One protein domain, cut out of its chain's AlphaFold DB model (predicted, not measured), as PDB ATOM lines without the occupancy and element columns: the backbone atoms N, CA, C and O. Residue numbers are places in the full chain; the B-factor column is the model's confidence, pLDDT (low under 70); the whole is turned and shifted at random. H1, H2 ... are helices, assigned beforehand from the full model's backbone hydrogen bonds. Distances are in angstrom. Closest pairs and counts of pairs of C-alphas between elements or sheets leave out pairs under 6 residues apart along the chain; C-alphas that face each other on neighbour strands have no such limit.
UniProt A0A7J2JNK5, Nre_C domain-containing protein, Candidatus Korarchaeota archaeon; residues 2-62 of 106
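This is residues 2 to 62 of the 106 residues of the protein "Nre_C domain-containing protein" of Candidatus Korarchaeota archaeon (UniProt A0A7J2JNK5). Two helices lie side by side and run the same way, and the long link between them, residues 25 to 46, turns back from the end of H1 and crosses over one side of the pair to reach the start of H2. Residues 35 to 44 of that link stick out as a loop. The printed part has 61 residues with two named helices, H1 then H2, and no named strand. Its class is all helix, though under half of the residues, 29 of the 61, are in named elements. It is only just loose, close to compact, with a radius of gyration of the C-alphas of 12.8 A and spans of 37 by 32 by 18 A.

H1, the longest helix, holds residues 8 to 24 and measures 24.6 A from C-alpha 8 at (9.374, 23.636, 89.881) to C-alpha 24 at (10.868, 31.209, 113.231). H2 holds residues 47 to 58 and measures 16.5 A, ending with C-alpha 58 at (20.691, 30.907, 106.927).

H1 and H2 touch, with 18 pairs of C-alphas within 8 A. Their closest C-alphas, those of Ala 12 and Arg 50, are 4.7 A apart. Their lines stand at a shallow tilt of 27 degrees, the same way, with centres 9.0 A apart. In H1 and H2 every O i to N i+4 pair is within hydrogen-bond range.

The C-alphas farthest apart, those of Arg 25 and Tyr 41, are 37.7 A apart. The link from H1 to H2 is long, with 22 residues, of which residues 35 to 44 stand free. Without them the body spans 32 by 23 by 18 A. The printed part has no cut. The mean pLDDT of the printed part is 86.5; residues 2 to 6 and residue 41 are under 70.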
ATOM      1  N   GLY A   2      -5.133  33.322  87.002       44.16
ATOM      2  CA  GLY A   2      -3.666  33.391  86.947       44.16
ATOM      3  C   GLY A   2      -2.912  32.690  88.080       44.16
ATOM      4  O   GLY A   2      -2.308  33.385  88.878       44.16
ATOM      5  N   LEU A   3      -2.919  31.349  88.129       47.09
ATOM      6  CA  LEU A   3      -1.880  30.515  88.777       47.09
ATOM      7  C   LEU A   3      -1.817  29.096  88.144       47.09
ATOM      8  O   LEU A   3      -1.593  28.116  88.841       47.09
ATOM      9  N   GLU A   4      -2.047  28.943  86.835       47.09
ATOM     10  CA  GLU A   4      -2.060  27.605  86.194       47.09
ATOM     11  C   GLU A   4      -0.701  27.154  85.627       47.09
ATOM     12  O   GLU A   4      -0.573  26.022  85.175       47.09
ATOM     13  N   TYR A   5       0.350  27.982  85.705       48.59
ATOM     14  CA  TYR A   5       1.697  27.582  85.280       48.59
ATOM     15  C   TYR A   5       2.765  28.077  86.261       48.59
ATOM     16  O   TYR A   5       3.395  29.116  86.072       48.59
ATOM     17  N   MET A   6       2.932  27.353  87.366       63.41
ATOM     18  CA  MET A   6       4.003  27.596  88.334       63.41
ATOM     19  C   MET A   6       5.028  26.469  88.214       63.41
ATOM     20  O   MET A   6       4.734  25.328  88.556       63.41
ATOM     21  N   ASP A   7       6.217  26.796  87.707       78.06
ATOM     22  CA  ASP A   7       7.306  25.838  87.480       78.06
ATOM     23  C   ASP A   7       7.938  25.341  88.801       78.06
ATOM     24  O   ASP A   7       7.794  25.949  89.871       78.06
ATOM     25  N   GLY A   8       8.686  24.237  88.740       85.69
ATOM     26  CA  GLY A   8       9.374  23.636  89.881       85.69
ATOM     27  C   GLY A   8      10.320  24.602  90.607       85.69
ATOM     28  O   GLY A   8      10.488  24.483  91.823       85.69
ATOM     29  N   GLY A   9      10.877  25.603  89.915       88.25
ATOM     30  CA  GLY A   9      11.681  26.657  90.542       88.25
ATOM     31  C   GLY A   9      10.903  27.488  91.571       88.25
ATOM     32  O   GLY A   9      11.428  27.777  92.647       88.25
ATOM     33  N   HIS A  10       9.637  27.817  91.296       89.06
ATOM     34  CA  HIS A  10       8.795  28.539  92.253       89.06
ATOM     35  C   HIS A  10       8.574  27.703  93.523       89.06
ATOM     36  O   HIS A  10       8.778  28.195  94.635       89.06
ATOM     37  N   TYR A  11       8.173  26.435  93.375       91.25
ATOM     38  CA  TYR A  11       7.915  25.562  94.526       91.25
ATOM     39  C   TYR A  11       9.184  25.302  95.342       91.25
ATOM     40  O   TYR A  11       9.121  25.283  96.571       91.25
ATOM     41  N   ALA A  12      10.337  25.185  94.681       93.19
ATOM     42  CA  ALA A  12      11.635  25.068  95.334       93.19
ATOM     43  C   ALA A  12      11.956  26.282  96.227       93.19
ATOM     44  O   ALA A  12      12.347  26.093  97.381       93.19
ATOM     45  N   MET A  13      11.742  27.512  95.738       94.12
ATOM     46  CA  MET A  13      11.917  28.732  96.544       94.12
ATOM     47  C   MET A  13      10.896  28.808  97.681       94.12
ATOM     48  O   MET A  13      11.264  29.056  98.829       94.12
ATOM     49  N   ARG A  14       9.615  28.562  97.377       94.00
ATOM     50  CA  ARG A  14       8.525  28.642  98.356       94.00
ATOM     51  C   ARG A  14       8.730  27.667  99.510       94.00
ATOM     52  O   ARG A  14       8.524  28.054 100.653       94.00
ATOM     53  N   LEU A  15       9.156  26.436  99.232       95.31
ATOM     54  CA  LEU A  15       9.429  25.447 100.273       95.31
ATOM     55  C   LEU A  15      10.530  25.928 101.229       95.31
ATOM     56  O   LEU A  15      10.307  25.946 102.434       95.31
ATOM     57  N   ALA A  16      11.668  26.389 100.701       96.56
ATOM     58  CA  ALA A  16      12.773  26.895 101.522       96.56
ATOM     59  C   ALA A  16      12.361  28.094 102.398       96.56
ATOM     60  O   ALA A  16      12.733  28.183 103.568       96.56
ATOM     61  N   VAL A  17      11.551  29.004 101.848       96.56
ATOM     62  CA  VAL A  17      10.982  30.134 102.596       96.56
ATOM     63  C   VAL A  17      10.059  29.653 103.716       96.56
ATOM     64  O   VAL A  17      10.175  30.120 104.850       96.56
ATOM     65  N   LEU A  18       9.149  28.723 103.419       96.12
ATOM     66  CA  LEU A  18       8.194  28.201 104.399       96.12
ATOM     67  C   LEU A  18       8.890  27.445 105.533       96.12
ATOM     68  O   LEU A  18       8.496  27.611 106.682       96.12
ATOM     69  N   GLU A  19       9.944  26.682 105.240       97.12
ATOM     70  CA  GLU A  19      10.772  26.025 106.261       97.12
ATOM     71  C   GLU A  19      11.337  27.048 107.255       97.12
ATOM     72  O   GLU A  19      11.207  26.874 108.469       97.12
ATOM     73  N   LYS A  20      11.898  28.156 106.753       96.56
ATOM     74  CA  LYS A  20      12.451  29.217 107.604       96.56
ATOM     75  C   LYS A  20      11.373  29.914 108.433       96.56
ATOM     76  O   LYS A  20      11.554  30.116 109.632       96.56
ATOM     77  N   LEU A  21      10.252  30.275 107.811       95.88
ATOM     78  CA  LEU A  21       9.131  30.915 108.503       95.88
ATOM     79  C   LEU A  21       8.539  30.007 109.587       95.88
ATOM     80  O   LEU A  21       8.258  30.475 110.692       95.88
ATOM     81  N   PHE A  22       8.428  28.705 109.310       96.38
ATOM     82  CA  PHE A  22       7.979  27.707 110.276       96.38
ATOM     83  C   PHE A  22       8.933  27.595 111.469       96.38
ATOM     84  O   PHE A  22       8.480  27.649 112.611       96.38
ATOM     85  N   GLN A  23      10.246  27.514 111.225       96.88
ATOM     86  CA  GLN A  23      11.265  27.505 112.286       96.88
ATOM     87  C   GLN A  23      11.198  28.765 113.158       96.88
ATOM     88  O   GLN A  23      11.289  28.679 114.379       96.88
ATOM     89  N   MET A  24      11.001  29.928 112.535       95.38
ATOM     90  CA  MET A  24      10.868  31.209 113.231       95.38
ATOM     91  C   MET A  24       9.511  31.385 113.921       95.38
ATOM     92  O   MET A  24       9.354  32.347 114.666       95.38
ATOM     93  N   ARG A  25       8.538  30.498 113.664       95.12
ATOM     94  CA  ARG A  25       7.136  30.630 114.097       95.12
ATOM     95  C   ARG A  25       6.518  31.965 113.670       95.12
ATOM     96  O   ARG A  25       5.835  32.621 114.450       95.12
ATOM     97  N   ARG A  26       6.771  32.390 112.427       91.12
ATOM     98  CA  ARG A  26       6.278  33.669 111.890       91.12
ATOM     99  C   ARG A  26       5.486  33.485 110.608       91.12
ATOM    100  O   ARG A  26       5.863  32.704 109.743       91.12
ATOM    101  N   GLN A  27       4.439  34.291 110.460       87.00
ATOM    102  CA  GLN A  27       3.784  34.531 109.179       87.00
ATOM    103  C   GLN A  27       4.351  35.815 108.569       87.00
ATOM    104  O   GLN A  27       4.564  36.799 109.277       87.00
ATOM    105  N   ALA A  28       4.599  35.811 107.263       87.75
ATOM    106  CA  ALA A  28       5.060  36.990 106.543       87.75
ATOM    107  C   ALA A  28       4.658  36.908 105.072       87.75
ATOM    108  O   ALA A  28       4.521  35.816 104.514       87.75
ATOM    109  N   ALA A  29       4.542  38.066 104.433       85.12
ATOM    110  CA  ALA A  29       4.611  38.142 102.986       85.12
ATOM    111  C   ALA A  29       6.080  38.133 102.541       85.12
ATOM    112  O   ALA A  29       6.930  38.765 103.169       85.12
ATOM    113  N   VAL A  30       6.383  37.407 101.463       88.19
ATOM    114  CA  VAL A  30       7.757  37.223 100.983       88.19
ATOM    115  C   VAL A  30       7.843  37.553  99.502       88.19
ATOM    116  O   VAL A  30       7.087  37.020  98.693       88.19
ATOM    117  N   LEU A  31       8.805  38.409  99.157       86.75
ATOM    118  CA  LEU A  31       9.247  38.640  97.789       86.75
ATOM    119  C   LEU A  31      10.552  37.868  97.575       86.75
ATOM    120  O   LEU A  31      11.595  38.257  98.093       86.75
ATOM    121  N   ALA A  32      10.485  36.766  96.829       88.19
ATOM    122  CA  ALA A  32      11.658  35.992  96.442       88.19
ATOM    123  C   ALA A  32      12.056  36.352  95.009       88.19
ATOM    124  O   ALA A  32      11.240  36.251  94.093       88.19
ATOM    125  N   LEU A  33      13.309  36.763  94.818       86.31
ATOM    126  CA  LEU A  33      13.865  37.092  93.511       86.31
ATOM    127  C   LEU A  33      15.035  36.165  93.213       86.31
ATOM    128  O   LEU A  33      15.885  35.920  94.067       86.31
ATOM    129  N   ARG A  34      15.073  35.670  91.979       85.81
ATOM    130  CA  ARG A  34      16.192  34.910  91.440       85.81
ATOM    131  C   ARG A  34      16.540  35.486  90.082       85.81
ATOM    132  O   ARG A  34      15.704  35.491  89.183       85.81
ATOM    133  N   GLU A  35      17.776  35.927  89.945       85.25
ATOM    134  CA  GLU A  35      18.346  36.325  88.667       85.25
ATOM    135  C   GLU A  35      19.063  35.128  88.032       85.25
ATOM    136  O   GLU A  35      19.746  34.363  88.716       85.25
ATOM    137  N   VAL A  36      18.871  34.934  86.727       84.88
ATOM    138  CA  VAL A  36      19.578  33.918  85.938       84.88
ATOM    139  C   VAL A  36      20.450  34.663  84.938       84.88
ATOM    140  O   VAL A  36      19.948  35.204  83.957       84.88
ATOM    141  N   GLY A  37      21.745  34.744  85.239       83.75
ATOM    142  CA  GLY A  37      22.723  35.412  84.387       83.75
ATOM    143  C   GLY A  37      23.175  34.551  83.198       83.75
ATOM    144  O   GLY A  37      22.966  33.336  83.208       83.75
ATOM    145  N   PRO A  38      23.819  35.157  82.183       80.38
ATOM    146  CA  PRO A  38      24.363  34.449  81.017       80.38
ATOM    147  C   PRO A  38      25.407  33.376  81.369       80.38
ATOM    148  O   PRO A  38      25.603  32.433  80.612       80.38
ATOM    149  N   GLU A  39      26.052  33.489  82.528       81.00
ATOM    150  CA  GLU A  39      26.977  32.497  83.085       81.00
ATOM    151  C   GLU A  39      26.307  31.158  83.455       81.00
ATOM    152  O   GLU A  39      26.988  30.158  83.698       81.00
ATOM    153  N   TYR A  40      24.975  31.111  83.503       79.25
ATOM    154  CA  TYR A  40      24.219  29.910  83.831       79.25
ATOM    155  C   TYR A  40      24.119  28.968  82.621       79.25
ATOM    156  O   TYR A  40      23.165  29.016  81.846       79.25
ATOM    157  N   TYR A  41      25.118  28.099  82.459       68.25
ATOM    158  CA  TYR A  41      25.276  27.288  81.246       68.25
ATOM    159  C   TYR A  41      24.723  25.853  81.333       68.25
ATOM    160  O   TYR A  41      24.529  25.221  80.297       68.25
ATOM    161  N   ALA A  42      24.454  25.316  82.531       72.88
ATOM    162  CA  ALA A  42      23.980  23.937  82.695       72.88
ATOM    163  C   ALA A  42      22.797  23.833  83.678       72.88
ATOM    164  O   ALA A  42      22.938  24.174  84.858       72.88
ATOM    165  N   PRO A  43      21.623  23.327  83.245       75.06
ATOM    166  CA  PRO A  43      20.488  23.134  84.132       75.06
ATOM    167  C   PRO A  43      20.691  21.899  85.017       75.06
ATOM    168  O   PRO A  43      20.451  20.773  84.600       75.06
ATOM    169  N   VAL A  44      21.065  22.104  86.281       81.94
ATOM    170  CA  VAL A  44      21.216  21.013  87.267       81.94
ATOM    171  C   VAL A  44      19.910  20.658  87.999       81.94
ATOM    172  O   VAL A  44      19.929  19.973  89.015       81.94
ATOM    173  N   GLY A  45      18.758  21.117  87.497       85.81
ATOM    174  CA  GLY A  45      17.440  20.915  88.111       85.81
ATOM    175  C   GLY A  45      17.095  21.937  89.201       85.81
ATOM    176  O   GLY A  45      17.851  22.866  89.473       85.81
ATOM    177  N   VAL A  46      15.926  21.797  89.832       89.19
ATOM    178  CA  VAL A  46      15.384  22.810  90.768       89.19
ATOM    179  C   VAL A  46      15.973  22.738  92.180       89.19
ATOM    180  O   VAL A  46      15.775  23.653  92.978       89.19
ATOM    181  N   TRP A  47      16.731  21.683  92.501       89.94
ATOM    182  CA  TRP A  47      17.347  21.521  93.823       89.94
ATOM    183  C   TRP A  47      18.284  22.692  94.156       89.94
ATOM    184  O   TRP A  47      18.233  23.205  95.269       89.94
ATOM    185  N   GLN A  48      19.051  23.184  93.177       90.75
ATOM    186  CA  GLN A  48      19.966  24.318  93.354       90.75
ATOM    187  C   GLN A  48      19.238  25.595  93.791       90.75
ATOM    188  O   GLN A  48      19.784  26.408  94.529       90.75
ATOM    189  N   VAL A  49      17.986  25.766  93.352       91.75
ATOM    190  CA  VAL A  49      17.155  26.914  93.713       91.75
ATOM    191  C   VAL A  49      16.783  26.811  95.184       91.75
ATOM    192  O   VAL A  49      16.973  27.762  95.937       91.75
ATOM    193  N   ARG A  50      16.318  25.631  95.611       93.38
ATOM    194  CA  ARG A  50      15.979  25.360  97.011       93.38
ATOM    195  C   ARG A  50      17.186  25.552  97.928       93.38
ATOM    196  O   ARG A  50      17.077  26.254  98.929       93.38
ATOM    197  N   GLU A  51      18.335  24.982  97.572       94.69
ATOM    198  CA  GLU A  51      19.555  25.104  98.378       94.69
ATOM    199  C   GLU A  51      20.109  26.531  98.394       94.69
ATOM    200  O   GLU A  51      20.552  27.003  99.439       94.69
ATOM    201  N   GLY A  52      20.030  27.254  97.273       93.88
ATOM    202  CA  GLY A  52      20.406  28.667  97.211       93.88
ATOM    203  C   GLY A  52      19.573  29.525  98.163       93.88
ATOM    204  O   GLY A  52      20.130  30.293  98.946       93.88
ATOM    205  N   VAL A  53      18.249  29.336  98.172       95.38
ATOM    206  CA  VAL A  53      17.361  30.061  99.094       95.38
ATOM    207  C   VAL A  53      17.607  29.658 100.551       95.38
ATOM    208  O   VAL A  53      17.685  30.534 101.409       95.38
ATOM    209  N   ARG A  54      17.803  28.367 100.858       96.06
ATOM    210  CA  ARG A  54      18.147  27.910 102.221       96.06
ATOM    211  C   ARG A  54      19.432  28.550 102.736       96.06
ATOM    212  O   ARG A  54      19.465  29.003 103.879       96.06
ATOM    213  N   ARG A  55      20.468  28.622 101.896       95.69
ATOM    214  CA  ARG A  55      21.732  29.292 102.231       95.69
ATOM    215  C   ARG A  55      21.514  30.778 102.505       95.69
ATOM    216  O   ARG A  55      21.922  31.243 103.564       95.69
ATOM    217  N   ALA A  56      20.796  31.484 101.630       94.25
ATOM    218  CA  ALA A  56      20.489  32.905 101.814       94.25
ATOM    219  C   ALA A  56      19.677  33.190 103.096       94.25
ATOM    220  O   ALA A  56      19.914  34.177 103.784       94.25
ATOM    221  N   LEU A  57      18.741  32.309 103.459       95.06
ATOM    222  CA  LEU A  57      17.939  32.433 104.686       95.06
ATOM    223  C   LEU A  57      18.676  31.977 105.957       95.06
ATOM    224  O   LEU A  57      18.171  32.172 107.070       95.06
ATOM    225  N   SER A  58      19.836  31.336 105.811       94.81
ATOM    226  CA  SER A  58      20.691  30.907 106.927       94.81
ATOM    227  C   SER A  58      21.808  31.907 107.231       94.81
ATOM    228  O   SER A  58      22.331  31.891 108.341       94.81
ATOM    229  N   SER A  59      22.164  32.776 106.280       94.12
ATOM    230  CA  SER A  59      23.098  33.884 106.503       94.12
ATOM    231  C   SER A  59      22.465  35.036 107.291       94.12
ATOM    232  O   SER A  59      21.241  35.167 107.343       94.12
ATOM    233  N   GLU A  60      23.308  35.892 107.879       94.94
ATOM    234  CA  GLU A  60      22.857  37.110 108.560       94.94
ATOM    235  C   GLU A  60      22.121  38.029 107.564       94.94
ATOM    236  O   GLU A  60      22.695  38.396 106.533       94.94
ATOM    237  N   PRO A  61      20.851  38.390 107.823       93.94
ATOM    238  CA  PRO A  61      20.087  39.224 106.912       93.94
ATOM    239  C   PRO A  61      20.417  40.706 107.097       93.94
ATOM    240  O   PRO A  61      20.566  41.199 108.215       93.94
ATOM    241  N   LEU A  62      20.374  41.457 105.999       94.56
ATOM    242  CA  LEU A  62      20.263  42.910 106.072       94.56
ATOM    243  C   LEU A  62      18.856  43.291 106.551       94.56
ATOM    244  O   LEU A  62      17.852  42.788 106.038       94.56
TER     245      LEU A  62